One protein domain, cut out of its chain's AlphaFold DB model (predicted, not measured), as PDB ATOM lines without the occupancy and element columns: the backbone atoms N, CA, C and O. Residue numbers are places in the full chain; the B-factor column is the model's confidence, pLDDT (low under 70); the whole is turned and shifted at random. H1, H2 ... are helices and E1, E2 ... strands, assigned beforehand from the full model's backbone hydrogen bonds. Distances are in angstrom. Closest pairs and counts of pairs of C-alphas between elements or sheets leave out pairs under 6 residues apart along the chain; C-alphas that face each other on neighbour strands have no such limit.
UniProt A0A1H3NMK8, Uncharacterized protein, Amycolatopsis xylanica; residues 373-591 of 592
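What this domain is: This is residues 373 to 591 of the 592 residues of an uncharacterized protein of Amycolatopsis xylanica (UniProt A0A1H3NMK8). Two twisted sheets meet along their edge strands E5 and E9 and make two lobes: one is E3 E2 E1 E4 E5 with the long helix H1 over one face, the other E6 E7 E8 E9 with H6 and H7 on opposite faces. H5 packs beside H6, H2 sits at the seam, and H3, from the second lobe, packs on H8, which grazes the first sheet. The printed part has 219 residues, with eight named helices and nine named strands in the order E1 E2 E3 H1 E4 H2 E5 H3 E6 H4 H5 E7 H6 E8 H7 E9 H8; both sheets are mixed, and so is the class. It is compact, with a radius of gyration of the C-alphas of 17.3 A and spans of 49 by 38 by 33 A.

Where its parts are: E1, residues 373 to 377, begins with C-alpha 373 at (0.566, 4.985, 33.452). E2, 389 to 396, and E3, 399 to 407, complete a meander, each strand the antiparallel neighbour of the one before. H1, 412 to 432, is 30.3 A long. Then come E4, 439 to 444; H2, 446 to 451; E5, 458 to 461; H3, 473 to 487, 21.3 A long; E6, 494 to 497; H4, 499 to 503; H5, 505 to 514; E7, 520 to 523; H6, 530 to 539; E8, 542 to 546; H7, 552 to 562; and E9, 570 to 574. H8, 577 to 589, ends with C-alpha 589 at (0.400, -12.746, 39.424).

How they stand to each other: H1 is on the first sheet at a height of 9.2 A, and its C-alpha 426 is 7.3 A from C-alpha 394 of E2. The neighbour strands E1 and E2, a hairpin, are antiparallel, with N 375 and O 393 within hydrogen-bond range at 2.8 A; the neighbour strands E4 and E5 are parallel, with N 460 and O 442 within hydrogen-bond range at 2.8 A. The closest C-alphas of E5 and E9, Leu 459 and Val 573, are 5.2 A apart. E8 and E9 are antiparallel, with N 571 and O 545 at 2.8 A. The hub H6 touches H2, H3 and H5; H5 runs the same way at a shallow tilt of 7 degrees, with C-alphas 512 and 539 closest at 6.6 A. H3 and H8 touch at C-alphas 475 and 580, 6.8 A. Every O i to N i+4 pair is within range in H1, H3, H4, H5, H7 and H8, but 1 of 2 in H2 and 5 of 6 in H6.

The domain as a whole: The farthest C-alphas, Glu 432 and Gly 507, are 53.1 A apart. The printed part has no cut; the links E1 to E2 and E5 to H3 are long. Mean pLDDT of the printed part is 88.9, with residues 382, 487, 489 to 490, 550 to 551 and 590 to 591 under 70.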
ATOM      1  N   TRP A 373      -0.347   5.688  34.342       92.62
ATOM      2  CA  TRP A 373       0.566   4.985  33.452       92.62
ATOM      3  C   TRP A 373      -0.219   3.926  32.680       92.62
ATOM      4  O   TRP A 373      -0.740   2.978  33.266       92.62
ATOM      5  N   LEU A 374      -0.320   4.113  31.366       96.38
ATOM      6  CA  LEU A 374      -0.898   3.132  30.459       96.38
ATOM      7  C   LEU A 374       0.216   2.230  29.923       96.38
ATOM      8  O   LEU A 374       1.197   2.712  29.357       96.38
ATOM      9  N   ILE A 375       0.032   0.925  30.067       96.75
ATOM     10  CA  ILE A 375       0.880  -0.107  29.477       96.75
ATOM     11  C   ILE A 375       0.043  -0.849  28.446       96.75
ATOM     12  O   ILE A 375      -1.036  -1.335  28.774       96.75
ATOM     13  N   VAL A 376       0.549  -0.974  27.225       97.06
ATOM     14  CA  VAL A 376      -0.055  -1.788  26.165       97.06
ATOM     15  C   VAL A 376       0.940  -2.859  25.753       97.06
ATOM     16  O   VAL A 376       2.081  -2.549  25.425       97.06
ATOM     17  N   SER A 377       0.539  -4.124  25.772       96.12
ATOM     18  CA  SER A 377       1.391  -5.247  25.392       96.12
ATOM     19  C   SER A 377       0.902  -5.909  24.116       96.12
ATOM     20  O   SER A 377      -0.259  -6.297  24.001       96.12
ATOM     21  N   LEU A 378       1.837  -6.087  23.186       94.19
ATOM     22  CA  LEU A 378       1.663  -6.790  21.916       94.19
ATOM     23  C   LEU A 378       2.179  -8.240  21.978       94.19
ATOM     24  O   LEU A 378       2.380  -8.876  20.945       94.19
ATOM     25  N   HIS A 379       2.448  -8.763  23.179       84.69
ATOM     26  CA  HIS A 379       3.103 -10.063  23.372       84.69
ATOM     27  C   HIS A 379       2.273 -11.277  22.918       84.69
ATOM     28  O   HIS A 379       2.826 -12.362  22.768       84.69
ATOM     29  N   ALA A 380       0.962 -11.118  22.694       78.56
ATOM     30  CA  ALA A 380       0.066 -12.195  22.261       78.56
ATOM     31  C   ALA A 380       0.304 -12.654  20.804       78.56
ATOM     32  O   ALA A 380      -0.407 -13.516  20.290       78.56
ATOM     33  N   SER A 381       1.312 -12.104  20.125       76.75
ATOM     34  CA  SER A 381       1.709 -12.552  18.796       76.75
ATOM     35  C   SER A 381       2.398 -13.916  18.846       76.75
ATOM     36  O   SER A 381       3.528 -14.055  19.311       76.75
ATOM     37  N   THR A 382       1.740 -14.939  18.306       67.69
ATOM     38  CA  THR A 382       2.295 -16.299  18.202       67.69
ATOM     39  C   THR A 382       3.411 -16.424  17.163       67.69
ATOM     40  O   THR A 382       4.196 -17.368  17.221       67.69
ATOM     41  N   THR A 383       3.497 -15.486  16.217       73.75
ATOM     42  CA  THR A 383       4.440 -15.524  15.085       73.75
ATOM     43  C   THR A 383       5.535 -14.458  15.163       73.75
ATOM     44  O   THR A 383       6.364 -14.381  14.260       73.75
ATOM     45  N   GLY A 384       5.533 -13.617  16.205       70.56
ATOM     46  CA  GLY A 384       6.394 -12.430  16.299       70.56
ATOM     47  C   GLY A 384       5.942 -11.267  15.402       70.56
ATOM     48  O   GLY A 384       6.533 -10.195  15.425       70.56
ATOM     49  N   LEU A 385       4.870 -11.445  14.625       85.31
ATOM     50  CA  LEU A 385       4.270 -10.405  13.787       85.31
ATOM     51  C   LEU A 385       3.224  -9.596  14.574       85.31
ATOM     52  O   LEU A 385       3.225  -9.576  15.803       85.31
ATOM     53  N   TRP A 386       2.323  -8.912  13.875       92.81
ATOM     54  CA  TRP A 386       1.218  -8.180  14.491       92.81
ATOM     55  C   TRP A 386       0.265  -9.133  15.237       92.81
ATOM     56  O   TRP A 386      -0.149 -10.135  14.652       92.81
ATOM     57  N   PRO A 387      -0.067  -8.862  16.513       93.50
ATOM     58  CA  PRO A 387      -0.947  -9.723  17.298       93.50
ATOM     59  C   PRO A 387      -2.420  -9.605  16.875       93.50
ATOM     60  O   PRO A 387      -2.844  -8.596  16.318       93.50
ATOM     61  N   GLU A 388      -3.208 -10.629  17.202       93.56
ATOM     62  CA  GLU A 388      -4.679 -10.621  17.084       93.56
ATOM     63  C   GLU A 388      -5.360  -9.972  18.304       93.56
ATOM     64  O   GLU A 388      -6.553  -9.666  18.275       93.56
ATOM     65  N   GLU A 389      -4.611  -9.764  19.388       94.44
ATOM     66  CA  GLU A 389      -5.112  -9.237  20.654       94.44
ATOM     67  C   GLU A 389      -4.071  -8.341  21.337       94.44
ATOM     68  O   GLU A 389      -2.873  -8.641  21.334       94.44
ATOM     69  N   LEU A 390      -4.534  -7.246  21.942       95.31
ATOM     70  CA  LEU A 390      -3.743  -6.368  22.799       95.31
ATOM     71  C   LEU A 390      -4.165  -6.553  24.256       95.31
ATOM     72  O   LEU A 390      -5.359  -6.536  24.562       95.31
ATOM     73  N   GLU A 391      -3.193  -6.641  25.160       96.19
ATOM     74  CA  GLU A 391      -3.449  -6.519  26.598       96.19
ATOM     75  C   GLU A 391      -3.082  -5.116  27.075       96.19
ATOM     76  O   GLU A 391      -2.031  -4.585  26.705       96.19
ATOM     77  N   THR A 392      -3.932  -4.504  27.896       96.88
ATOM     78  CA  THR A 392      -3.716  -3.135  28.381       96.88
ATOM     79  C   THR A 392      -3.894  -3.046  29.887       96.88
ATOM     80  O   THR A 392      -4.868  -3.577  30.413       96.88
ATOM     81  N   TRP A 393      -2.995  -2.338  30.571       96.81
ATOM     82  CA  TRP A 393      -3.092  -2.034  32.000       96.81
ATOM     83  C   TRP A 393      -3.048  -0.530  32.199       96.81
ATOM     84  O   TRP A 393      -2.103   0.129  31.759       96.81
ATOM     85  N   LEU A 394      -4.034   0.005  32.911       95.81
ATOM     86  CA  LEU A 394      -3.998   1.372  33.402       95.81
ATOM     87  C   LEU A 394      -3.646   1.342  34.886       95.81
ATOM     88  O   LEU A 394      -4.373   0.768  35.696       95.81
ATOM     89  N   LEU A 395      -2.509   1.934  35.236       92.69
ATOM     90  CA  LEU A 395      -2.006   1.985  36.602       92.69
ATOM     91  C   LEU A 395      -2.121   3.405  37.150       92.69
ATOM     92  O   LEU A 395      -1.653   4.342  36.504       92.69
ATOM     93  N   ARG A 396      -2.648   3.558  38.366       89.56
ATOM     94  CA  ARG A 396      -2.576   4.794  39.152       89.56
ATOM     95  C   ARG A 396      -1.678   4.598  40.351       89.56
ATOM     96  O   ARG A 396      -1.934   3.733  41.181       89.56
ATOM     97  N   ASP A 397      -0.610   5.385  40.429       83.00
ATOM     98  CA  ASP A 397       0.365   5.312  41.526       83.00
ATOM     99  C   ASP A 397       0.885   3.875  41.750       83.00
ATOM    100  O   ASP A 397       1.079   3.403  42.868       83.00
ATOM    101  N   GLY A 398       1.056   3.138  40.646       83.06
ATOM    102  CA  GLY A 398       1.470   1.736  40.641       83.06
ATOM    103  C   GLY A 398       0.371   0.721  40.985       83.06
ATOM    104  O   GLY A 398       0.639  -0.479  40.892       83.06
ATOM    105  N   VAL A 399      -0.839   1.154  41.340       86.56
ATOM    106  CA  VAL A 399      -2.019   0.312  41.594       86.56
ATOM    107  C   VAL A 399      -2.803   0.108  40.300       86.56
ATOM    108  O   VAL A 399      -2.942   1.032  39.507       86.56
ATOM    109  N   LEU A 400      -3.305  -1.104  40.065       91.38
ATOM    110  CA  LEU A 400      -4.101  -1.420  38.880       91.38
ATOM    111  C   LEU A 400      -5.501  -0.796  38.970       91.38
ATOM    112  O   LEU A 400      -6.246  -1.121  39.889       91.38
ATOM    113  N   GLU A 401      -5.852   0.051  38.001       92.19
ATOM    114  CA  GLU A 401      -7.200   0.612  37.832       92.19
ATOM    115  C   GLU A 401      -8.026  -0.255  36.881       92.19
ATOM    116  O   GLU A 401      -9.093  -0.744  37.249       92.19
ATOM    117  N   THR A 402      -7.515  -0.493  35.669       93.50
ATOM    118  CA  THR A 402      -8.185  -1.326  34.663       93.50
ATOM    119  C   THR A 402      -7.203  -2.269  33.977       93.50
ATOM    120  O   THR A 402      -6.019  -1.961  33.825       93.50
ATOM    121  N   HIS A 403      -7.708  -3.436  33.582       95.25
ATOM    122  CA  HIS A 403      -6.998  -4.417  32.773       95.25
ATOM    123  C   HIS A 403      -7.953  -4.954  31.713       95.25
ATOM    124  O   HIS A 403      -8.957  -5.578  32.056       95.25
ATOM    125  N   ASP A 404      -7.623  -4.715  30.447       95.88
ATOM    126  CA  ASP A 404      -8.483  -5.036  29.311       95.88
ATOM    127  C   ASP A 404      -7.738  -5.869  28.266       95.88
ATOM    128  O   ASP A 404      -6.527  -5.734  28.075       95.88
ATOM    129  N   ARG A 405      -8.511  -6.706  27.573       96.06
ATOM    130  CA  ARG A 405      -8.098  -7.560  26.458       96.06
ATOM    131  C   ARG A 405      -8.903  -7.184  25.229       96.06
ATOM    132  O   ARG A 405     -10.134  -7.197  25.274       96.06
ATOM    133  N   LEU A 406      -8.222  -6.792  24.160       96.31
ATOM    134  CA  LEU A 406      -8.849  -6.139  23.015       96.31
ATOM    135  C   LEU A 406      -8.430  -6.823  21.722       96.31
ATOM    136  O   LEU A 406      -7.256  -6.805  21.365       96.31
ATOM    137  N   SER A 407      -9.393  -7.389  20.999       95.62
ATOM    138  CA  SER A 407      -9.140  -7.975  19.683       95.62
ATOM    139  C   SER A 407      -8.827  -6.896  18.646       95.62
ATOM    140  O   SER A 407      -9.473  -5.846  18.605       95.62
ATOM    141  N   CYS A 408      -7.870  -7.180  17.771       95.31
ATOM    142  CA  CYS A 408      -7.484  -6.332  16.655       95.31
ATOM    143  C   CYS A 408      -7.247  -7.169  15.397       95.31
ATOM    144  O   CYS A 408      -6.972  -8.366  15.454       95.31
ATOM    145  N   GLU A 409      -7.339  -6.529  14.235       94.62
ATOM    146  CA  GLU A 409      -6.859  -7.154  13.006       94.62
ATOM    147  C   GLU A 409      -5.324  -7.298  13.094       94.62
ATOM    148  O   GLU A 409      -4.669  -6.315  13.460       94.62
ATOM    149  N   PRO A 410      -4.735  -8.467  12.760       94.19
ATOM    150  CA  PRO A 410      -3.296  -8.732  12.877       94.19
ATOM    151  C   PRO A 410      -2.497  -8.058  11.750       94.19
ATOM    152  O   PRO A 410      -1.724  -8.673  11.014       94.19
ATOM    153  N   THR A 411      -2.692  -6.753  11.599       94.25
ATOM    154  CA  THR A 411      -1.988  -5.867  10.679       94.25
ATOM    155  C   THR A 411      -1.512  -4.635  11.439       94.25
ATOM    156  O   THR A 411      -2.060  -4.277  12.482       94.25
ATOM    157  N   LYS A 412      -0.512  -3.934  10.890       94.50
ATOM    158  CA  LYS A 412      -0.047  -2.651  11.441       94.50
ATOM    159  C   LYS A 412      -1.212  -1.685  11.675       94.50
ATOM    160  O   LYS A 412      -1.348  -1.135  12.760       94.50
ATOM    161  N   ALA A 413      -2.058  -1.514  10.659       95.94
ATOM    162  CA  ALA A 413      -3.181  -0.588  10.706       95.94
ATOM    163  C   ALA A 413      -4.229  -1.001  11.751       95.94
ATOM    164  O   ALA A 413      -4.725  -0.145  12.479       95.94
ATOM    165  N   GLY A 414      -4.528  -2.300  11.861       96.25
ATOM    166  CA  GLY A 414      -5.452  -2.824  12.866       96.25
ATOM    167  C   GLY A 414      -4.973  -2.573  14.294       96.25
ATOM    168  O   GLY A 414      -5.732  -2.079  15.128       96.25
ATOM    169  N   VAL A 415      -3.696  -2.846  14.562       95.50
ATOM    170  CA  VAL A 415      -3.081  -2.617  15.876       95.50
ATOM    171  C   VAL A 415      -2.986  -1.127  16.205       95.50
ATOM    172  O   VAL A 415      -3.335  -0.733  17.314       95.50
ATOM    173  N   GLU A 416      -2.573  -0.280  15.259       95.81
ATOM    174  CA  GLU A 416      -2.490   1.175  15.465       95.81
ATOM    175  C   GLU A 416      -3.866   1.809  15.711       95.81
ATOM    176  O   GLU A 416      -3.986   2.722  16.536       95.81
ATOM    177  N   LEU A 417      -4.917   1.295  15.063       96.50
ATOM    178  CA  LEU A 417      -6.295   1.718  15.307       96.50
ATOM    179  C   LEU A 417      -6.722   1.418  16.751       96.50
ATOM    180  O   LEU A 417      -7.206   2.315  17.445       96.50
ATOM    181  N   VAL A 418      -6.515   0.182  17.220       97.06
ATOM    182  CA  VAL A 418      -6.876  -0.207  18.594       97.06
ATOM    183  C   VAL A 418      -6.005   0.521  19.620       97.06
ATOM    184  O   VAL A 418      -6.532   1.029  20.605       97.06
ATOM    185  N   LEU A 419      -4.701   0.667  19.374       95.88
ATOM    186  CA  LEU A 419      -3.799   1.433  20.238       95.88
ATOM    187  C   LEU A 419      -4.271   2.889  20.403       95.88
ATOM    188  O   LEU A 419      -4.305   3.405  21.521       95.88
ATOM    189  N   THR A 420      -4.688   3.536  19.312       96.44
ATOM    190  CA  THR A 420      -5.222   4.907  19.338       96.44
ATOM    191  C   THR A 420      -6.508   5.005  20.163       96.44
ATOM    192  O   THR A 420      -6.673   5.944  20.950       96.44
ATOM    193  N   ASP A 421      -7.415   4.032  20.027       96.56
ATOM    194  CA  ASP A 421      -8.648   3.970  20.820       96.56
ATOM    195  C   ASP A 421      -8.353   3.784  22.316       96.56
ATOM    196  O   ASP A 421      -8.903   4.506  23.150       96.56
ATOM    197  N   VAL A 422      -7.413   2.900  22.668       96.50
ATOM    198  CA  VAL A 422      -6.976   2.679  24.058       96.50
ATOM    199  C   VAL A 422      -6.386   3.947  24.667       96.50
ATOM    200  O   VAL A 422      -6.787   4.343  25.761       96.50
ATOM    201  N   ILE A 423      -5.474   4.622  23.961       96.00
ATOM    202  CA  ILE A 423      -4.871   5.876  24.437       96.00
ATOM    203  C   ILE A 423      -5.952   6.948  24.625       96.00
ATOM    204  O   ILE A 423      -5.966   7.650  25.637       96.00
ATOM    205  N   THR A 424      -6.904   7.042  23.694       96.12
ATOM    206  CA  THR A 424      -8.026   7.987  23.784       96.12
ATOM    207  C   THR A 424      -8.919   7.688  24.991       96.12
ATOM    208  O   THR A 424      -9.298   8.606  25.722       96.12
ATOM    209  N   LYS A 425      -9.244   6.414  25.237       95.94
ATOM    210  CA  LYS A 425     -10.021   5.971  26.404       95.94
ATOM    211  C   LYS A 425      -9.289   6.267  27.711       95.94
ATOM    212  O   LYS A 425      -9.886   6.864  28.606       95.94
ATOM    213  N   ALA A 426      -7.996   5.954  27.794       95.19
ATOM    214  CA  ALA A 426      -7.166   6.275  28.953       95.19
ATOM    215  C   ALA A 426      -7.086   7.792  29.197       95.19
ATOM    216  O   ALA A 426      -7.175   8.233  30.338       95.19
ATOM    217  N   GLY A 427      -6.998   8.607  28.139       94.25
ATOM    218  CA  GLY A 427      -7.030  10.072  28.226       94.25
ATOM    219  C   GLY A 427      -8.368  10.639  28.721       94.25
ATOM    220  O   GLY A 427      -8.393  11.594  29.505       94.25
ATOM    221  N   LYS A 428      -9.496  10.036  28.322       95.44
ATOM    222  CA  LYS A 428     -10.823  10.380  28.866       95.44
ATOM    223  C   LYS A 428     -10.923  10.017  30.345       95.44
ATOM    224  O   LYS A 428     -11.281  10.875  31.146       95.44
ATOM    225  N   HIS A 429     -10.509   8.806  30.713       93.31
ATOM    226  CA  HIS A 429     -10.498   8.355  32.105       93.31
ATOM    227  C   HIS A 429      -9.597   9.232  32.989       93.31
ATOM    228  O   HIS A 429      -9.985   9.665  34.071       93.31
ATOM    229  N   ALA A 430      -8.419   9.600  32.480       90.44
ATOM    230  CA  ALA A 430      -7.521  10.577  33.085       90.44
ATOM    231  C   ALA A 430      -8.206  11.925  33.362       90.44
ATOM    232  O   ALA A 430      -8.085  12.492  34.452       90.44
ATOM    233  N   SER A 431      -8.981  12.422  32.399       90.75
ATOM    234  CA  SER A 431      -9.725  13.677  32.540       90.75
ATOM    235  C   SER A 431     -10.815  13.585  33.615       90.75
ATOM    236  O   SER A 431     -10.955  14.506  34.421       90.75
ATOM    237  N   GLU A 432     -11.543  12.467  33.681       92.69
ATOM    238  CA  GLU A 432     -12.552  12.194  34.718       92.69
ATOM    239  C   GLU A 432     -11.927  12.152  36.120       92.69
ATOM    240  O   GLU A 432     -12.452  12.751  37.060       92.69
ATOM    241  N   LEU A 433     -10.750  11.532  36.241       87.00
ATOM    242  CA  LEU A 433      -9.966  11.464  37.475       87.00
ATOM    243  C   LEU A 433      -9.207  12.758  37.807       87.00
ATOM    244  O   LEU A 433      -8.487  12.802  38.808       87.00
ATOM    245  N   ARG A 434      -9.318  13.808  36.978       86.62
ATOM    246  CA  ARG A 434      -8.542  15.063  37.089       86.62
ATOM    247  C   ARG A 434      -7.039  14.816  37.243       86.62
ATOM    248  O   ARG A 434      -6.345  15.505  37.988       86.62
ATOM    249  N   THR A 435      -6.559  13.800  36.547       84.19
ATOM    250  CA  THR A 435      -5.221  13.255  36.696       84.19
ATOM    251  C   THR A 435      -4.658  13.030  35.299       84.19
ATOM    252  O   THR A 435      -5.201  12.209  34.579       84.19
ATOM    253  N   PRO A 436      -3.611  13.741  34.858       86.31
ATOM    254  CA  PRO A 436      -3.128  13.620  33.484       86.31
ATOM    255  C   PRO A 436      -2.526  12.234  33.204       86.31
ATOM    256  O   PRO A 436      -1.761  11.715  34.017       86.31
ATOM    257  N   LEU A 437      -2.802  11.675  32.019       89.88
ATOM    258  CA  LEU A 437      -2.073  10.520  31.491       89.88
ATOM    259  C   LEU A 437      -0.648  10.968  31.141       89.88
ATOM    260  O   LEU A 437      -0.452  11.743  30.206       89.88
ATOM    261  N   LYS A 438       0.340  10.542  31.933       85.88
ATOM    262  CA  LYS A 438       1.727  11.032  31.826       85.88
ATOM    263  C   LYS A 438       2.643  10.107  31.036       85.88
ATOM    264  O   LYS A 438       3.655  10.573  30.524       85.88
ATOM    265  N   ARG A 439       2.324   8.813  30.983       89.62
ATOM    266  CA  ARG A 439       3.199   7.783  30.417       89.62
ATOM    267  C   ARG A 439       2.377   6.748  29.663       89.62
ATOM    268  O   ARG A 439       1.412   6.211  30.206       89.62
ATOM    269  N   VAL A 440       2.799   6.471  28.434       94.62
ATOM    270  CA  VAL A 440       2.299   5.372  27.609       94.62
ATOM    271  C   VAL A 440       3.498   4.512  27.240       94.62
ATOM    272  O   VAL A 440       4.403   4.972  26.546       94.62
ATOM    273  N   ASP A 441       3.509   3.280  27.732       95.56
ATOM    274  CA  ASP A 441       4.506   2.283  27.363       95.56
ATOM    275  C   ASP A 441       3.874   1.241  26.449       95.56
ATOM    276  O   ASP A 441       2.783   0.739  26.724       95.56
ATOM    277  N   VAL A 442       4.591   0.883  25.388       96.75
ATOM    278  CA  VAL A 442       4.181  -0.179  24.472       96.75
ATOM    279  C   VAL A 442       5.225  -1.285  24.502       96.75
ATOM    280  O   VAL A 442       6.361  -1.091  24.077       96.75
ATOM    281  N   ALA A 443       4.838  -2.452  25.004       96.56
ATOM    282  CA  ALA A 443       5.677  -3.635  25.040       96.56
ATOM    283  C   ALA A 443       5.495  -4.445  23.757       96.56
ATOM    284  O   ALA A 443       4.422  -4.999  23.523       96.56
ATOM    285  N   ALA A 444       6.542  -4.534  22.941       95.19
ATOM    286  CA  ALA A 444       6.495  -5.219  21.651       95.19
ATOM    287  C   ALA A 444       7.504  -6.384  21.563       95.19
ATOM    288  O   ALA A 444       8.534  -6.357  22.253       95.19
ATOM    289  N   PRO A 445       7.222  -7.412  20.740       94.12
ATOM    290  CA  PRO A 445       8.176  -8.467  20.415       94.12
ATOM    291  C   PRO A 445       9.335  -7.915  19.581       94.12
ATOM    292  O   PRO A 445       9.222  -6.868  18.935       94.12
ATOM    293  N   THR A 446      10.464  -8.622  19.597       93.38
ATOM    294  CA  THR A 446      11.714  -8.151  18.991       93.38
ATOM    295  C   THR A 446      11.566  -7.823  17.508       93.38
ATOM    296  O   THR A 446      12.091  -6.812  17.048       93.38
ATOM    297  N   GLU A 447      10.826  -8.636  16.767       91.81
ATOM    298  CA  GLU A 447      10.605  -8.500  15.331       91.81
ATOM    299  C   GLU A 447       9.874  -7.193  14.984       91.81
ATOM    300  O   GLU A 447      10.222  -6.532  14.003       91.81
ATOM    301  N   LEU A 448       8.905  -6.776  15.808       93.25
ATOM    302  CA  LEU A 448       8.211  -5.500  15.630       93.25
ATOM    303  C   LEU A 448       9.097  -4.315  16.024       93.25
ATOM    304  O   LEU A 448       9.100  -3.307  15.316       93.25
ATOM    305  N   LEU A 449       9.881  -4.439  17.101       93.12
ATOM    306  CA  LEU A 449      10.747  -3.357  17.595       93.12
ATOM    307  C   LEU A 449      11.735  -2.858  16.541       93.12
ATOM    308  O   LEU A 449      12.029  -1.667  16.506       93.12
ATOM    309  N   VAL A 450      12.231  -3.735  15.662       91.31
ATOM    310  CA  VAL A 450      13.175  -3.328  14.612       91.31
ATOM    311  C   VAL A 450      12.549  -2.289  13.679       91.31
ATOM    312  O   VAL A 450      13.167  -1.265  13.380       91.31
ATOM    313  N   HIS A 451      11.307  -2.516  13.246       89.00
ATOM    314  CA  HIS A 451      10.717  -1.786  12.122       89.00
ATOM    315  C   HIS A 451       9.623  -0.796  12.519       89.00
ATOM    316  O   HIS A 451       9.335   0.122  11.748       89.00
ATOM    317  N   TRP A 452       9.057  -0.917  13.717       91.25
ATOM    318  CA  TRP A 452       7.926  -0.117  14.161       91.25
ATOM    319  C   TRP A 452       8.274   0.789  15.343       91.25
ATOM    320  O   TRP A 452       8.946   0.383  16.288       91.25
ATOM    321  N   LYS A 453       7.784   2.030  15.283       88.94
ATOM    322  CA  LYS A 453       7.865   3.022  16.355       88.94
ATOM    323  C   LYS A 453       6.494   3.691  16.484       88.94
ATOM    324  O   LYS A 453       6.073   4.321  15.514       88.94
ATOM    325  N   PRO A 454       5.792   3.535  17.618       88.81
ATOM    326  CA  PRO A 454       4.568   4.272  17.879       88.81
ATOM    327  C   PRO A 454       4.882   5.741  18.178       88.81
ATOM    328  O   PRO A 454       5.906   6.064  18.787       88.81
ATOM    329  N   ASP A 455       3.966   6.624  17.795       85.56
ATOM    330  CA  ASP A 455       4.048   8.034  18.155       85.56
ATOM    331  C   ASP A 455       3.736   8.218  19.646       85.56
ATOM    332  O   ASP A 455       2.770   7.663  20.168       85.56
ATOM    333  N   ASN A 456       4.532   9.043  20.333       83.69
ATOM    334  CA  ASN A 456       4.309   9.451  21.729       83.69
ATOM    335  C   ASN A 456       4.253   8.308  22.766       83.69
ATOM    336  O   ASN A 456       3.638   8.470  23.822       83.69
ATOM    337  N   ALA A 457       4.905   7.173  22.502       90.62
ATOM    338  CA  ALA A 457       5.020   6.080  23.464       90.62
ATOM    339  C   ALA A 457       6.463   5.579  23.592       90.62
ATOM    340  O   ALA A 457       7.235   5.588  22.632       90.62
ATOM    341  N   THR A 458       6.829   5.119  24.788       92.75
ATOM    342  CA  THR A 458       8.128   4.482  25.022       92.75
ATOM    343  C   THR A 458       8.025   2.992  24.718       92.75
ATOM    344  O   THR A 458       7.169   2.288  25.255       92.75
ATOM    345  N   LEU A 459       8.911   2.501  23.852       95.31
ATOM    346  CA  LEU A 459       8.977   1.085  23.516       95.31
ATOM    347  C   LEU A 459       9.676   0.289  24.619       95.31
ATOM    348  O   LEU A 459      10.780   0.623  25.056       95.31
ATOM    349  N   ARG A 460       9.024  -0.801  25.018       95.94
ATOM    350  CA  ARG A 460       9.511  -1.804  25.966       95.94
ATOM    351  C   ARG A 460       9.627  -3.150  25.270       95.94
ATOM    352  O   ARG A 460       8.941  -3.410  24.279       95.94
ATOM    353  N   TRP A 461      10.449  -4.040  25.811       95.75
ATOM    354  CA  TRP A 461      10.545  -5.389  25.266       95.75
ATOM    355  C   TRP A 461       9.568  -6.358  25.930       95.75
ATOM    356  O   TRP A 461       9.614  -6.593  27.141       95.75
ATOM    357  N   SER A 462       8.686  -6.950  25.123       94.38
ATOM    358  CA  SER A 462       7.579  -7.760  25.631       94.38
ATOM    359  C   SER A 462       7.996  -9.097  26.244       94.38
ATOM    360  O   SER A 462       7.350  -9.553  27.189       94.38
ATOM    361  N   ASP A 463       9.119  -9.685  25.819       93.00
ATOM    362  CA  ASP A 463       9.591 -10.968  26.361       93.00
ATOM    363  C   ASP A 463      10.002 -10.848  27.837       93.00
ATOM    364  O   ASP A 463      10.141 -11.852  28.529       93.00
ATOM    365  N   ARG A 464      10.150  -9.634  28.385       93.56
ATOM    366  CA  ARG A 464      10.346  -9.457  29.832       93.56
ATOM    367  C   ARG A 464       9.089  -9.715  30.647       93.56
ATOM    368  O   ARG A 464       9.206 -10.124  31.802       93.56
ATOM    369  N   LEU A 465       7.904  -9.534  30.066       92.12
ATOM    370  CA  LEU A 465       6.646  -9.908  30.713       92.12
ATOM    371  C   LEU A 465       6.528 -11.430  30.800       92.12
ATOM    372  O   LEU A 465       6.239 -11.968  31.868       92.12
ATOM    373  N   SER A 466       6.822 -12.121  29.698       88.12
ATOM    374  CA  SER A 466       6.695 -13.575  29.584       88.12
ATOM    375  C   SER A 466       7.995 -14.207  29.064       88.12
ATOM    376  O   SER A 466       8.072 -14.609  27.902       88.12
ATOM    377  N   PRO A 467       9.049 -14.287  29.903       88.50
ATOM    378  CA  PRO A 467      10.358 -14.736  29.453       88.50
ATOM    379  C   PRO A 467      10.327 -16.204  29.021       88.50
ATOM    380  O   PRO A 467       9.730 -17.036  29.722       88.50
ATOM    381  N   PRO A 468      11.036 -16.562  27.932       87.44
ATOM    382  CA  PRO A 468      11.191 -17.948  27.519       87.44
ATOM    383  C   PRO A 468      11.706 -18.836  28.658       87.44
ATOM    384  O   PRO A 468      12.423 -18.401  29.570       87.44
ATOM    385  N   ARG A 469      11.374 -20.131  28.605       84.69
ATOM    386  CA  ARG A 469      11.849 -21.101  29.606       84.69
ATOM    387  C   ARG A 469      13.378 -21.033  29.725       84.69
ATOM    388  O   ARG A 469      14.089 -20.935  28.732       84.69
ATOM    389  N   GLY A 470      13.877 -21.053  30.961       85.19
ATOM    390  CA  GLY A 470      15.312 -20.944  31.255       85.19
ATOM    391  C   GLY A 470      15.874 -19.518  31.288       85.19
ATOM    392  O   GLY A 470      17.002 -19.348  31.736       85.19
ATOM    393  N   HIS A 471      15.098 -18.493  30.922       89.19
ATOM    394  CA  HIS A 471      15.601 -17.121  30.805       89.19
ATOM    395  C   HIS A 471      15.091 -16.157  31.892       89.19
ATOM    396  O   HIS A 471      15.181 -14.942  31.780       89.19
ATOM    397  N   LYS A 472      14.614 -16.672  33.032       86.06
ATOM    398  CA  LYS A 472      14.172 -15.826  34.166       86.06
ATOM    399  C   LYS A 472      15.278 -14.928  34.735       86.06
ATOM    400  O   LYS A 472      14.985 -13.948  35.413       86.06
ATOM    401  N   TRP A 473      16.539 -15.264  34.469       90.31
ATOM    402  CA  TRP A 473      17.695 -14.465  34.861       90.31
ATOM    403  C   TRP A 473      17.745 -13.104  34.150       90.31
ATOM    404  O   TRP A 473      18.364 -12.189  34.684       90.31
ATOM    405  N   MET A 474      17.060 -12.938  33.008       92.69
ATOM    406  CA  MET A 474      17.061 -11.697  32.222       92.69
ATOM    407  C   MET A 474      16.671 -10.475  33.053       92.69
ATOM    408  O   MET A 474      17.344  -9.456  32.974       92.69
ATOM    409  N   LEU A 475      15.635 -10.573  33.898       91.06
ATOM    410  CA  LEU A 475      15.225  -9.457  34.762       91.06
ATOM    411  C   LEU A 475      16.314  -9.076  35.774       91.06
ATOM    412  O   LEU A 475      16.515  -7.898  36.052       91.06
ATOM    413  N   VAL A 476      17.026 -10.066  36.318       89.56
ATOM    414  CA  VAL A 476      18.113  -9.831  37.281       89.56
ATOM    415  C   VAL A 476      19.291  -9.151  36.588       89.56
ATOM    416  O   VAL A 476      19.821  -8.169  37.106       89.56
ATOM    417  N   THR A 477      19.674  -9.635  35.404       90.62
ATOM    418  CA  THR A 477      20.758  -9.039  34.612       90.62
ATOM    419  C   THR A 477      20.403  -7.631  34.151       90.62
ATOM    420  O   THR A 477      21.216  -6.726  34.324       90.62
ATOM    421  N   ALA A 478      19.181  -7.423  33.654       91.75
ATOM    422  CA  ALA A 478      18.684  -6.115  33.250       91.75
ATOM    423  C   ALA A 478      18.725  -5.111  34.406       91.75
ATOM    424  O   ALA A 478      19.188  -3.993  34.213       91.75
ATOM    425  N   ARG A 479      18.315  -5.513  35.616       91.06
ATOM    426  CA  ARG A 479      18.335  -4.624  36.785       91.06
ATOM    427  C   ARG A 479      19.753  -4.274  37.225       91.06
ATOM    428  O   ARG A 479      20.034  -3.109  37.458       91.06
ATOM    429  N   ARG A 480      20.666  -5.250  37.233       86.94
ATOM    430  CA  ARG A 480      22.092  -4.999  37.497       86.94
ATOM    431  C   ARG A 480      22.702  -4.035  36.475       86.94
ATOM    432  O   ARG A 480      23.450  -3.142  36.846       86.94
ATOM    433  N   CYS A 481      22.397  -4.213  35.191       91.50
ATOM    434  CA  CYS A 481      22.866  -3.294  34.157       91.50
ATOM    435  C   CYS A 481      22.228  -1.906  34.314       91.50
ATOM    436  O   CYS A 481      22.915  -0.906  34.164       91.50
ATOM    437  N   LEU A 482      20.950  -1.823  34.693       90.19
ATOM    438  CA  LEU A 482      20.294  -0.548  34.973       90.19
ATOM    439  C   LEU A 482      20.935   0.177  36.165       90.19
ATOM    440  O   LEU A 482      21.125   1.388  36.103       90.19
ATOM    441  N   ASP A 483      21.323  -0.549  37.213       81.25
ATOM    442  CA  ASP A 483      22.109   0.001  38.319       81.25
ATOM    443  C   ASP A 483      23.424   0.596  37.796       81.25
ATOM    444  O   ASP A 483      23.723   1.760  38.051       81.25
ATOM    445  N   ASN A 484      24.168  -0.151  36.977       82.38
ATOM    446  CA  ASN A 484      25.418   0.323  36.380       82.38
ATOM    447  C   ASN A 484      25.219   1.557  35.477       82.38
ATOM    448  O   ASN A 484      25.997   2.505  35.564       82.38
ATOM    449  N   ILE A 485      24.153   1.591  34.666       86.81
ATOM    450  CA  ILE A 485      23.739   2.763  33.873       86.81
ATOM    451  C   ILE A 485      23.491   3.965  34.790       86.81
ATOM    452  O   ILE A 485      23.981   5.059  34.521       86.81
ATOM    453  N   ASN A 486      22.764   3.762  35.890       77.50
ATOM    454  CA  ASN A 486      22.413   4.811  36.847       77.50
ATOM    455  C   ASN A 486      23.610   5.322  37.668       77.50
ATOM    456  O   ASN A 486      23.543   6.428  38.210       77.50
ATOM    457  N   PHE A 487      24.673   4.525  37.802       68.38
ATOM    458  CA  PHE A 487      25.879   4.864  38.569       68.38
ATOM    459  C   PHE A 487      27.057   5.337  37.710       68.38
ATOM    460  O   PHE A 487      28.075   5.773  38.256       68.38
ATOM    461  N   PHE A 488      26.932   5.281  36.385       74.31
ATOM    462  CA  PHE A 488      27.982   5.713  35.478       74.31
ATOM    463  C   PHE A 488      28.223   7.229  35.559       74.31
ATOM    464  O   PHE A 488      27.292   8.030  35.464       74.31
ATOM    465  N   ALA A 489      29.492   7.615  35.707       49.16
ATOM    466  CA  ALA A 489      29.954   8.996  35.642       49.16
ATOM    467  C   ALA A 489      30.741   9.203  34.341       49.16
ATOM    468  O   ALA A 489      31.708   8.484  34.091       49.16
ATOM    469  N   GLY A 490      30.332  10.171  33.513       59.78
ATOM    470  CA  GLY A 490      31.067  10.541  32.295       59.78
ATOM    471  C   GLY A 490      30.229  10.607  31.018       59.78
ATOM    472  O   GLY A 490      30.480   9.852  30.083       59.78
ATOM    473  N   GLY A 491      29.278  11.544  30.952       76.88
ATOM    474  CA  GLY A 491      28.378  11.693  29.802       76.88
ATOM    475  C   GLY A 491      27.288  10.620  29.774       76.88
ATOM    476  O   GLY A 491      26.903  10.090  30.818       76.88
ATOM    477  N   ALA A 492      26.775  10.307  28.586       83.94
ATOM    478  CA  ALA A 492      25.761   9.278  28.415       83.94
ATOM    479  C   ALA A 492      26.340   7.878  28.713       83.94
ATOM    480  O   ALA A 492      27.373   7.511  28.145       83.94
ATOM    481  N   PRO A 493      25.675   7.056  29.548       90.00
ATOM    482  CA  PRO A 493      26.096   5.697  29.895       90.00
ATOM    483  C   PRO A 493      25.856   4.715  28.747       90.00
ATOM    484  O   PRO A 493      25.033   3.807  28.848       90.00
ATOM    485  N   VAL A 494      26.564   4.908  27.638       92.56
ATOM    486  CA  VAL A 494      26.332   4.191  26.386       92.56
ATOM    487  C   VAL A 494      27.634   3.610  25.854       92.56
ATOM    488  O   VAL A 494      28.564   4.340  25.508       92.56
ATOM    489  N   ASP A 495      27.666   2.291  25.715       93.12
ATOM    490  CA  ASP A 495      28.703   1.578  24.988       93.12
ATOM    491  C   ASP A 495      28.276   1.429  23.516       93.12
ATOM    492  O   ASP A 495      27.177   0.971  23.191       93.12
ATOM    493  N   TRP A 496      29.142   1.861  22.599       91.94
ATOM    494  CA  TRP A 496      28.856   1.854  21.164       91.94
ATOM    495  C   TRP A 496      29.375   0.574  20.521       91.94
ATOM    496  O   TRP A 496      30.589   0.377  20.465       91.94
ATOM    497  N   LEU A 497      28.480  -0.238  19.963       92.69
ATOM    498  CA  LEU A 497      28.880  -1.401  19.172       92.69
ATOM    499  C   LEU A 497      29.211  -0.986  17.744       92.69
ATOM    500  O   LEU A 497      28.459  -0.254  17.085       92.69
ATOM    501  N   ASP A 498      30.348  -1.465  17.253       85.75
ATOM    502  CA  ASP A 498      30.737  -1.286  15.865       85.75
ATOM    503  C   ASP A 498      30.258  -2.437  14.963       85.75
ATOM    504  O   ASP A 498      29.531  -3.356  15.357       85.75
ATOM    505  N   GLU A 499      30.611  -2.352  13.683       86.12
ATOM    506  CA  GLU A 499      30.220  -3.362  12.706       86.12
ATOM    507  C   GLU A 499      30.909  -4.714  12.954       86.12
ATOM    508  O   GLU A 499      30.363  -5.761  12.613       86.12
ATOM    509  N   GLN A 500      32.091  -4.718  13.569       86.69
ATOM    510  CA  GLN A 500      32.812  -5.946  13.874       86.69
ATOM    511  C   GLN A 500      32.151  -6.684  15.043       86.69
ATOM    512  O   GLN A 500      31.904  -7.886  14.930       86.69
ATOM    513  N   ASP A 501      31.790  -5.962  16.106       87.88
ATOM    514  CA  ASP A 501      31.063  -6.515  17.253       87.88
ATOM    515  C   ASP A 501      29.717  -7.127  16.835       87.88
ATOM    516  O   ASP A 501      29.316  -8.170  17.346       87.88
ATOM    517  N   THR A 502      29.026  -6.509  15.873       90.44
ATOM    518  CA  THR A 502      27.707  -6.978  15.408       90.44
ATOM    519  C   THR A 502      27.765  -8.118  14.382       90.44
ATOM    520  O   THR A 502      26.752  -8.787  14.176       90.44
ATOM    521  N   ARG A 503      28.924  -8.381  13.757       90.25
ATOM    522  CA  ARG A 503      29.129  -9.522  12.838       90.25
ATOM    523  C   ARG A 503      29.465 -10.826  13.571       90.25
ATOM    524  O   ARG A 503      29.072 -11.890  13.097       90.25
ATOM    525  N   ASP A 504      30.161 -10.765  14.708       93.25
ATOM    526  CA  ASP A 504      30.478 -11.936  15.545       93.25
ATOM    527  C   ASP A 504      29.519 -12.049  16.739       93.25
ATOM    528  O   ASP A 504      29.856 -11.732  17.883       93.25
ATOM    529  N   LEU A 505      28.306 -12.545  16.476       93.31
ATOM    530  CA  LEU A 505      27.278 -12.683  17.511       93.31
ATOM    531  C   LEU A 505      27.722 -13.609  18.660       93.31
ATOM    532  O   LEU A 505      27.391 -13.363  19.816       93.31
ATOM    533  N   ALA A 506      28.504 -14.655  18.375       93.38
ATOM    534  CA  ALA A 506      28.990 -15.577  19.402       93.38
ATOM    535  C   ALA A 506      30.049 -14.924  20.308       93.38
ATOM    536  O   ALA A 506      30.052 -15.130  21.525       93.38
ATOM    537  N   GLY A 507      30.946 -14.120  19.733       94.94
ATOM    538  CA  GLY A 507      31.858 -13.255  20.477       94.94
ATOM    539  C   GLY A 507      31.111 -12.259  21.355       94.94
ATOM    540  O   GLY A 507      31.389 -12.179  22.552       94.94
ATOM    541  N   LEU A 508      30.114 -11.579  20.792       95.06
ATOM    542  CA  LEU A 508      29.293 -10.604  21.505       95.06
ATOM    543  C   LEU A 508      28.542 -11.224  22.693       95.06
ATOM    544  O   LEU A 508      28.584 -10.670  23.787       95.06
ATOM    545  N   VAL A 509      27.936 -12.406  22.531       93.94
ATOM    546  CA  VAL A 509      27.284 -13.136  23.639       93.94
ATOM    547  C   VAL A 509      28.262 -13.410  24.780       93.94
ATOM    548  O   VAL A 509      27.911 -13.235  25.946       93.94
ATOM    549  N   ARG A 510      29.501 -13.815  24.472       93.12
ATOM    550  CA  ARG A 510      30.519 -14.055  25.507       93.12
ATOM    551  C   ARG A 510      30.871 -12.775  26.259       93.12
ATOM    552  O   ARG A 510      30.882 -12.822  27.483       93.12
ATOM    553  N   LYS A 511      31.075 -11.662  25.545       93.06
ATOM    554  CA  LYS A 511      31.341 -10.335  26.131       93.06
ATOM    555  C   LYS A 511      30.184  -9.853  27.022       93.06
ATOM    556  O   LYS A 511      30.389  -9.388  28.139       93.06
ATOM    557  N   LEU A 512      28.941 -10.012  26.564       92.75
ATOM    558  CA  LEU A 512      27.739  -9.672  27.342       92.75
ATOM    559  C   LEU A 512      27.596 -10.546  28.597       92.75
ATOM    560  O   LEU A 512      27.160 -10.074  29.647       92.75
ATOM    561  N   ALA A 513      27.957 -11.827  28.507       88.44
ATOM    562  CA  ALA A 513      27.911 -12.750  29.635       88.44
ATOM    563  C   ALA A 513      29.048 -12.519  30.647       88.44
ATOM    564  O   ALA A 513      28.828 -12.712  31.844       88.44
ATOM    565  N   SER A 514      30.238 -12.106  30.193       84.62
ATOM    566  CA  SER A 514      31.372 -11.763  31.064       84.62
ATOM    567  C   SER A 514      31.224 -10.409  31.751       84.62
ATOM    568  O   SER A 514      31.911 -10.177  32.742       84.62
ATOM    569  N   GLY A 515      30.296  -9.565  31.287       85.62
ATOM    570  CA  GLY A 515      30.114  -8.209  31.804       85.62
ATOM    571  C   GLY A 515      31.063  -7.199  31.163       85.62
ATOM    572  O   GLY A 515      31.369  -6.189  31.773       85.62
ATOM    573  N   ASP A 516      31.535  -7.444  29.940       86.25
ATOM    574  CA  ASP A 516      32.373  -6.474  29.221       86.25
ATOM    575  C   ASP A 516      31.554  -5.247  28.772       86.25
ATOM    576  O   ASP A 516      32.113  -4.177  28.540       86.25
ATOM    577  N   TYR A 517      30.230  -5.407  28.660       90.62
ATOM    578  CA  TYR A 517      29.271  -4.328  28.435       90.62
ATOM    579  C   TYR A 517      28.343  -4.238  29.640       90.62
ATOM    580  O   TYR A 517      27.498  -5.108  29.866       90.62
ATOM    581  N   GLU A 518      28.519  -3.184  30.429       86.06
ATOM    582  CA  GLU A 518      27.774  -2.977  31.671       86.06
ATOM    583  C   GLU A 518      26.781  -1.819  31.587       86.06
ATOM    584  O   GLU A 518      26.024  -1.601  32.534       86.06
ATOM    585  N   ARG A 519      26.761  -1.092  30.465       93.38
ATOM    586  CA  ARG A 519      25.946   0.108  30.264       93.38
ATOM    587  C   ARG A 519      24.875  -0.112  29.196       93.38
ATOM    588  O   ARG A 519      24.679  -1.225  28.711       93.38
ATOM    589  N   ALA A 520      24.167   0.953  28.822       95.62
ATOM    590  CA  ALA A 520      23.274   0.900  27.675       95.62
ATOM    591  C   ALA A 520      24.084   0.655  26.401       95.62
ATOM    592  O   ALA A 520      25.256   1.017  26.325       95.62
ATOM    593  N   ILE A 521      23.458   0.069  25.386       96.31
ATOM    594  CA  ILE A 521      24.130  -0.203  24.115       96.31
ATOM    595  C   ILE A 521      23.552   0.674  23.015       96.31
ATOM    596  O   ILE A 521      22.338   0.708  22.826       96.31
ATOM    597  N   ALA A 522      24.420   1.334  22.249       94.06
ATOM    598  CA  ALA A 522      24.041   1.998  21.008       94.06
ATOM    599  C   ALA A 522      24.640   1.303  19.785       94.06
ATOM    600  O   ALA A 522      25.824   0.959  19.747       94.06
ATOM    601  N   LEU A 523      23.814   1.128  18.757       93.12
ATOM    602  CA  LEU A 523      24.203   0.574  17.466       93.12
ATOM    603  C   LEU A 523      24.482   1.695  16.467       93.12
ATOM    604  O   LEU A 523      23.785   2.704  16.437       93.12
ATOM    605  N   LYS A 524      25.469   1.494  15.590       89.19
ATOM    606  CA  LYS A 524      25.825   2.469  14.541       89.19
ATOM    607  C   LYS A 524      25.003   2.360  13.255       89.19
ATOM    608  O   LYS A 524      25.203   3.154  12.339       89.19
ATOM    609  N   ARG A 525      24.118   1.371  13.151       86.44
ATOM    610  CA  ARG A 525      23.341   1.087  11.940       86.44
ATOM    611  C   ARG A 525      21.845   1.247  12.197       86.44
ATOM    612  O   ARG A 525      21.398   0.870  13.282       86.44
ATOM    613  N   PRO A 526      21.081   1.747  11.215       82.38
ATOM    614  CA  PRO A 526      19.638   1.581  11.241       82.38
ATOM    615  C   PRO A 526      19.286   0.093  11.096       82.38
ATOM    616  O   PRO A 526      20.099  -0.701  10.613       82.38
ATOM    617  N   ASP A 527      18.089  -0.279  11.545       85.81
ATOM    618  CA  ASP A 527      17.501  -1.614  11.366       85.81
ATOM    619  C   ASP A 527      18.412  -2.779  11.830       85.81
ATOM    620  O   ASP A 527      19.016  -3.518  11.032       85.81
ATOM    621  N   PRO A 528      18.574  -2.961  13.153       90.44
ATOM    622  CA  PRO A 528      19.276  -4.124  13.679       90.44
ATOM    623  C   PRO A 528      18.610  -5.430  13.240       90.44
ATOM    624  O   PRO A 528      17.396  -5.525  13.129       90.44
ATOM    625  N   ASP A 529      19.421  -6.463  13.021       92.50
ATOM    626  CA  ASP A 529      18.912  -7.819  12.819       92.50
ATOM    627  C   ASP A 529      18.103  -8.225  14.067       92.50
ATOM    628  O   ASP A 529      18.628  -8.067  15.177       92.50
ATOM    629  N   PRO A 530      16.864  -8.743  13.940       93.88
ATOM    630  CA  PRO A 530      16.078  -9.190  15.087       93.88
ATOM    631  C   PRO A 530      16.848 -10.126  16.024       93.88
ATOM    632  O   PRO A 530      16.734 -10.008  17.241       93.88
ATOM    633  N   ARG A 531      17.712 -11.006  15.493       94.69
ATOM    634  CA  ARG A 531      18.529 -11.906  16.332       94.69
ATOM    635  C   ARG A 531      19.559 -11.154  17.169       94.69
ATOM    636  O   ARG A 531      19.778 -11.497  18.334       94.69
ATOM    637  N   LEU A 532      20.181 -10.127  16.591       95.75
ATOM    638  CA  LEU A 532      21.079  -9.237  17.318       95.75
ATOM    639  C   LEU A 532      20.304  -8.496  18.410       95.75
ATOM    640  O   LEU A 532      20.716  -8.531  19.564       95.75
ATOM    641  N   LEU A 533      19.167  -7.882  18.071       95.81
ATOM    642  CA  LEU A 533      18.372  -7.121  19.036       95.81
ATOM    643  C   LEU A 533      17.887  -8.005  20.198       95.81
ATOM    644  O   LEU A 533      18.031  -7.613  21.353       95.81
ATOM    645  N   TRP A 534      17.413  -9.220  19.915       95.38
ATOM    646  CA  TRP A 534      17.040 -10.207  20.934       95.38
ATOM    647  C   TRP A 534      18.216 -10.530  21.864       95.38
ATOM    648  O   TRP A 534      18.085 -10.514  23.090       95.38
ATOM    649  N   THR A 535      19.397 -10.762  21.282       95.81
ATOM    650  CA  THR A 535      20.624 -11.053  22.035       95.81
ATOM    651  C   THR A 535      20.981  -9.904  22.973       95.81
ATOM    652  O   THR A 535      21.259 -10.134  24.146       95.81
ATOM    653  N   LEU A 536      20.926  -8.662  22.488       96.88
ATOM    654  CA  LEU A 536      21.218  -7.483  23.301       96.88
ATOM    655  C   LEU A 536      20.204  -7.321  24.434       96.88
ATOM    656  O   LEU A 536      20.601  -7.221  25.591       96.88
ATOM    657  N   LEU A 537      18.905  -7.357  24.128       96.06
ATOM    658  CA  LEU A 537      17.835  -7.110  25.102       96.06
ATOM    659  C   LEU A 537      17.761  -8.168  26.209       96.06
ATOM    660  O   LEU A 537      17.309  -7.876  27.321       96.06
ATOM    661  N   THR A 538      18.260  -9.376  25.936       95.12
ATOM    662  CA  THR A 538      18.408 -10.447  26.932       95.12
ATOM    663  C   THR A 538      19.361 -10.049  28.068       95.12
ATOM    664  O   THR A 538      19.166 -10.464  29.212       95.12
ATOM    665  N   HIS A 539      20.356  -9.207  27.781       94.69
ATOM    666  CA  HIS A 539      21.370  -8.772  28.744       94.69
ATOM    667  C   HIS A 539      21.226  -7.301  29.159       94.69
ATOM    668  O   HIS A 539      21.509  -6.964  30.307       94.69
ATOM    669  N   ILE A 540      20.777  -6.433  28.253       96.69
ATOM    670  CA  ILE A 540      20.860  -4.977  28.384       96.69
ATOM    671  C   ILE A 540      19.450  -4.364  28.400       96.69
ATOM    672  O   ILE A 540      18.625  -4.683  27.544       96.69
ATOM    673  N   PRO A 541      19.112  -3.502  29.377       95.88
ATOM    674  CA  PRO A 541      17.796  -2.876  29.508       95.88
ATOM    675  C   PRO A 541      17.552  -1.712  28.559       95.88
ATOM    676  O   PRO A 541      16.399  -1.413  28.272       95.88
ATOM    677  N   VAL A 542      18.604  -1.069  28.063       96.62
ATOM    678  CA  VAL A 542      18.474   0.085  27.177       96.62
ATOM    679  C   VAL A 542      19.317  -0.146  25.931       96.62
ATOM    680  O   VAL A 542      20.541  -0.247  26.012       96.62
ATOM    681  N   VAL A 543      18.651  -0.249  24.782       96.69
ATOM    682  CA  VAL A 543      19.292  -0.433  23.477       96.69
ATOM    683  C   VAL A 543      18.812   0.661  22.535       96.69
ATOM    684  O   VAL A 543      17.610   0.843  22.355       96.69
ATOM    685  N   LEU A 544      19.760   1.378  21.937       94.81
ATOM    686  CA  LEU A 544      19.546   2.532  21.071       94.81
ATOM    687  C   LEU A 544      20.068   2.242  19.663       94.81
ATOM    688  O   LEU A 544      21.113   1.615  19.495       94.81
ATOM    689  N   TRP A 545      19.380   2.727  18.637       93.44
ATOM    690  CA  TRP A 545      19.882   2.684  17.263       93.44
ATOM    691  C   TRP A 545      19.290   3.824  16.432       93.44
ATOM    692  O   TRP A 545      18.196   4.304  16.732       93.44
ATOM    693  N   PRO A 546      20.003   4.314  15.410       90.12
ATOM    694  CA  PRO A 546      19.543   5.455  14.640       90.12
ATOM    695  C   PRO A 546      18.399   5.089  13.692       90.12
ATOM    696  O   PRO A 546      18.329   3.981  13.165       90.12
ATOM    697  N   GLU A 547      17.511   6.052  13.440       86.38
ATOM    698  CA  GLU A 547      16.450   5.922  12.430       86.38
ATOM    699  C   GLU A 547      16.989   6.009  10.996       86.38
ATOM    700  O   GLU A 547      16.362   5.521  10.061       86.38
ATOM    701  N   SER A 548      18.150   6.641  10.813       82.94
ATOM    702  CA  SER A 548      18.803   6.809   9.514       82.94
ATOM    703  C   SER A 548      20.326   6.732   9.645       82.94
ATOM    704  O   SER A 548      20.875   6.811  10.734       82.94
ATOM    705  N   VAL A 549      21.044   6.616   8.529       73.31
ATOM    706  CA  VAL A 549      22.511   6.426   8.495       73.31
ATOM    707  C   VAL A 549      23.307   7.674   8.974       73.31
ATOM    708  O   VAL A 549      24.536   7.680   8.970       73.31
ATOM    709  N   ALA A 550      22.651   8.765   9.385       59.94
ATOM    710  CA  ALA A 550      23.294  10.059   9.623       59.94
ATOM    711  C   ALA A 550      24.072  10.193  10.964       59.94
ATOM    712  O   ALA A 550      23.540  10.006  12.051       59.94
ATOM    713  N   ALA A 551      25.339  10.615  10.823       55.69
ATOM    714  CA  ALA A 551      26.319  11.225  11.747       55.69
ATOM    715  C   ALA A 551      26.274  10.934  13.274       55.69
ATOM    716  O   ALA A 551      25.861  11.770  14.085       55.69
ATOM    717  N   ASP A 552      26.949   9.839  13.647       71.31
ATOM    718  CA  ASP A 552      27.347   9.352  14.989       71.31
ATOM    719  C   ASP A 552      27.714  10.459  16.020       71.31
ATOM    720  O   ASP A 552      27.284  10.428  17.171       71.31
ATOM    721  N   ARG A 553      28.441  11.519  15.622       76.19
ATOM    722  CA  ARG A 553      28.893  12.568  16.570       76.19
ATOM    723  C   ARG A 553      27.776  13.447  17.133       76.19
ATOM    724  O   ARG A 553      27.869  13.864  18.284       76.19
ATOM    725  N   ARG A 554      26.756  13.776  16.331       78.56
ATOM    726  CA  ARG A 554      25.643  14.624  16.794       78.56
ATOM    727  C   ARG A 554      24.767  13.856  17.779       78.56
ATOM    728  O   ARG A 554      24.347  14.429  18.777       78.56
ATOM    729  N   LEU A 555      24.556  12.570  17.509       79.75
ATOM    730  CA  LEU A 555      23.786  11.665  18.359       79.75
ATOM    731  C   LEU A 555      24.452  11.462  19.720       79.75
ATOM    732  O   LEU A 555      23.777  11.567  20.736       79.75
ATOM    733  N   ARG A 556      25.777  11.263  19.751       83.12
ATOM    734  CA  ARG A 556      26.543  11.201  21.008       83.12
ATOM    735  C   ARG A 556      26.346  12.446  21.857       83.12
ATOM    736  O   ARG A 556      25.939  12.332  23.001       83.12
ATOM    737  N   ARG A 557      26.541  13.626  21.262       79.19
ATOM    738  CA  ARG A 557      26.347  14.893  21.974       79.19
ATOM    739  C   ARG A 557      24.913  15.045  22.486       79.19
ATOM    740  O   ARG A 557      24.728  15.451  23.621       79.19
ATOM    741  N   ALA A 558      23.915  14.696  21.676       79.62
ATOM    742  CA  ALA A 558      22.517  14.772  22.093       79.62
ATOM    743  C   ALA A 558      22.200  13.819  23.260       79.62
ATOM    744  O   ALA A 558      21.442  14.182  24.153       79.62
ATOM    745  N   LEU A 559      22.799  12.623  23.281       83.19
ATOM    746  CA  LEU A 559      22.693  11.701  24.413       83.19
ATOM    747  C   LEU A 559      23.412  12.243  25.654       83.19
ATOM    748  O   LEU A 559      22.864  12.154  26.747       83.19
ATOM    749  N   ASP A 560      24.599  12.833  25.497       77.06
ATOM    750  CA  ASP A 560      25.340  13.446  26.608       77.06
ATOM    751  C   ASP A 560      24.570  14.630  27.222       77.06
ATOM    752  O   ASP A 560      24.573  14.817  28.437       77.06
ATOM    753  N   GLU A 561      23.888  15.414  26.385       72.44
ATOM    754  CA  GLU A 561      23.076  16.565  26.797       72.44
ATOM    755  C   GLU A 561      21.706  16.160  27.375       72.44
ATOM    756  O   GLU A 561      21.102  16.947  28.107       72.44
ATOM    757  N   GLY A 562      21.203  14.961  27.056       72.88
ATOM    758  CA  GLY A 562      19.784  14.632  27.215       72.88
ATOM    759  C   GLY A 562      19.443  13.170  27.495       72.88
ATOM    760  O   GLY A 562      18.346  12.765  27.130       72.88
ATOM    761  N   TRP A 563      20.322  12.394  28.146       83.44
ATOM    762  CA  TRP A 563      20.134  10.959  28.450       83.44
ATOM    763  C   TRP A 563      18.764  10.598  29.045       83.44
ATOM    764  O   TRP A 563      18.210   9.555  28.717       83.44
ATOM    765  N   ASP A 564      18.185  11.465  29.878       70.94
ATOM    766  CA  ASP A 564      16.881  11.230  30.520       70.94
ATOM    767  C   ASP A 564      15.699  11.174  29.522       70.94
ATOM    768  O   ASP A 564      14.571  10.849  29.898       70.94
ATOM    769  N   SER A 565      15.943  11.491  28.248       72.88
ATOM    770  CA  SER A 565      14.982  11.428  27.149       72.88
ATOM    771  C   SER A 565      15.619  10.790  25.917       72.88
ATOM    772  O   SER A 565      16.796  10.997  25.654       72.88
ATOM    773  N   VAL A 566      14.853  10.039  25.123       77.25
ATOM    774  CA  VAL A 566      15.359   9.512  23.845       77.25
ATOM    775  C   VAL A 566      15.470  10.677  22.854       77.25
ATOM    776  O   VAL A 566      14.434  11.252  22.516       77.25
ATOM    777  N   PRO A 567      16.677  11.040  22.376       79.88
ATOM    778  CA  PRO A 567      16.833  12.135  21.425       79.88
ATOM    779  C   PRO A 567      16.119  11.873  20.095       79.88
ATOM    780  O   PRO A 567      16.023  10.731  19.635       79.88
ATOM    781  N   ASP A 568      15.705  12.950  19.427       80.25
ATOM    782  CA  ASP A 568      15.154  12.880  18.074       80.25
ATOM    783  C   ASP A 568      16.131  12.196  17.101       80.25
ATOM    784  O   ASP A 568      17.340  12.449  17.106       80.25
ATOM    785  N   GLY A 569      15.597  11.330  16.235       83.62
ATOM    786  CA  GLY A 569      16.378  10.546  15.272       83.62
ATOM    787  C   GLY A 569      16.959   9.239  15.822       83.62
ATOM    788  O   GLY A 569      17.617   8.512  15.070       83.62
ATOM    789  N   LEU A 570      16.699   8.907  17.093       87.94
ATOM    790  CA  LEU A 570      16.969   7.590  17.669       87.94
ATOM    791  C   LEU A 570      15.682   6.780  17.864       87.94
ATOM    792  O   LEU A 570      14.612   7.281  18.234       87.94
ATOM    793  N   ARG A 571      15.824   5.474  17.650       90.69
ATOM    794  CA  ARG A 571      14.936   4.444  18.180       90.69
ATOM    795  C   ARG A 571      15.559   3.884  19.447       90.69
ATOM    796  O   ARG A 571      16.783   3.822  19.577       90.69
ATOM    797  N   ALA A 572      14.702   3.485  20.372       93.31
ATOM    798  CA  ALA A 572      15.116   2.958  21.653       93.31
ATOM    799  C   ALA A 572      14.153   1.869  22.100       93.31
ATOM    800  O   ALA A 572      12.941   2.062  22.035       93.31
ATOM    801  N   VAL A 573      14.702   0.780  22.625       95.44
ATOM    802  CA  VAL A 573      14.029   0.034  23.686       95.44
ATOM    803  C   VAL A 573      14.591   0.552  24.989       95.44
ATOM    804  O   VAL A 573      15.810   0.585  25.166       95.44
ATOM    805  N   TRP A 574      13.709   0.964  25.886       94.00
ATOM    806  CA  TRP A 574      14.110   1.564  27.141       94.00
ATOM    807  C   TRP A 574      13.388   0.868  28.267       94.00
ATOM    808  O   TRP A 574      12.208   1.104  28.438       94.00
ATOM    809  N   ASP A 575      14.056   0.046  29.062       93.75
ATOM    810  CA  ASP A 575      13.440  -0.639  30.196       93.75
ATOM    811  C   ASP A 575      13.979  -0.062  31.511       93.75
ATOM    812  O   ASP A 575      15.108  -0.332  31.914       93.75
ATOM    813  N   ASP A 576      13.162   0.758  32.173       90.94
ATOM    814  CA  ASP A 576      13.504   1.417  33.436       90.94
ATOM    815  C   ASP A 576      13.077   0.584  34.653       90.94
ATOM    816  O   ASP A 576      12.516  -0.505  34.528       90.94
ATOM    817  N   GLU A 577      13.358   1.095  35.852       88.88
ATOM    818  CA  GLU A 577      13.077   0.386  37.101       88.88
ATOM    819  C   GLU A 577      11.577   0.107  37.275       88.88
ATOM    820  O   GLU A 577      11.200  -1.019  37.593       88.88
ATOM    821  N   GLU A 578      10.716   1.083  36.965       88.25
ATOM    822  CA  GLU A 578       9.254   0.938  37.048       88.25
ATOM    823  C   GLU A 578       8.744  -0.177  36.120       88.25
ATOM    824  O   GLU A 578       7.904  -0.992  36.516       88.25
ATOM    825  N   TRP A 579       9.278  -0.253  34.896       93.19
ATOM    826  CA  TRP A 579       8.959  -1.318  33.947       93.19
ATOM    827  C   TRP A 579       9.418  -2.696  34.434       93.19
ATOM    828  O   TRP A 579       8.657  -3.665  34.359       93.19
ATOM    829  N   LEU A 580      10.637  -2.801  34.967       93.75
ATOM    830  CA  LEU A 580      11.163  -4.063  35.496       93.75
ATOM    831  C   LEU A 580      10.367  -4.547  36.718       93.75
ATOM    832  O   LEU A 580      10.082  -5.744  36.832       93.75
ATOM    833  N   ASP A 581       9.943  -3.630  37.587       90.44
ATOM    834  CA  ASP A 581       9.075  -3.927  38.727       90.44
ATOM    835  C   ASP A 581       7.676  -4.366  38.277       90.44
ATOM    836  O   ASP A 581       7.100  -5.308  38.835       90.44
ATOM    837  N   PHE A 582       7.120  -3.731  37.239       92.94
ATOM    838  CA  PHE A 582       5.881  -4.186  36.608       92.94
ATOM    839  C   PHE A 582       6.021  -5.610  36.053       92.94
ATOM    840  O   PHE A 582       5.219  -6.476  36.411       92.94
ATOM    841  N   CYS A 583       7.075  -5.893  35.280       94.31
ATOM    842  CA  CYS A 583       7.359  -7.234  34.758       94.31
ATOM    843  C   CYS A 583       7.450  -8.273  35.880       94.31
ATOM    844  O   CYS A 583       6.871  -9.357  35.791       94.31
ATOM    845  N   GLN A 584       8.141  -7.941  36.973       92.44
ATOM    846  CA  GLN A 584       8.269  -8.839  38.113       92.44
ATOM    847  C   GLN A 584       6.915  -9.130  38.775       92.44
ATOM    848  O   GLN A 584       6.648 -10.279  39.140       92.44
ATOM    849  N   ARG A 585       6.056  -8.116  38.943       90.81
ATOM    850  CA  ARG A 585       4.703  -8.291  39.494       90.81
ATOM    851  C   ARG A 585       3.828  -9.134  38.571       90.81
ATOM    852  O   ARG A 585       3.213 -10.085  39.050       90.81
ATOM    853  N   TYR A 586       3.852  -8.863  37.268       90.69
ATOM    854  CA  TYR A 586       3.128  -9.636  36.256       90.69
ATOM    855  C   TYR A 586       3.501 -11.130  36.293       90.69
ATOM    856  O   TYR A 586       2.633 -12.001  36.387       90.69
ATOM    857  N   GLN A 587       4.799 -11.445  36.353       89.31
ATOM    858  CA  GLN A 587       5.297 -12.826  36.451       89.31
ATOM    859  C   GLN A 587       4.944 -13.543  37.765       89.31
ATOM    860  O   GLN A 587       5.031 -14.775  37.839       89.31
ATOM    861  N   ARG A 588       4.624 -12.798  38.833       87.81
ATOM    862  CA  ARG A 588       4.145 -13.360  40.105       87.81
ATOM    863  C   ARG A 588       2.636 -13.602  40.068       87.81
ATOM    864  O   ARG A 588       2.208 -14.653  40.530       87.81
ATOM    865  N   GLY A 589       1.865 -12.666  39.509       81.56
ATOM    866  CA  GLY A 589       0.400 -12.746  39.424       81.56
ATOM    867  C   GLY A 589      -0.114 -13.815  38.456       81.56
ATOM    868  O   GLY A 589      -1.138 -14.425  38.710       81.56
ATOM    869  N   THR A 590       0.634 -14.136  37.401       62.81
ATOM    870  CA  THR A 590       0.304 -15.224  36.454       62.81
ATOM    871  C   THR A 590       0.527 -16.641  37.010       62.81
ATOM    872  O   THR A 590       0.327 -17.621  36.295       62.81
ATOM    873  N   ARG A 591       0.983 -16.780  38.266       51.16
ATOM    874  CA  ARG A 591       1.213 -18.081  38.930       51.16
ATOM    875  C   ARG A 591       0.118 -18.493  39.918       51.16
ATOM    876  O   ARG A 591       0.222 -19.591  40.463       51.16
TER     877      ARG A 591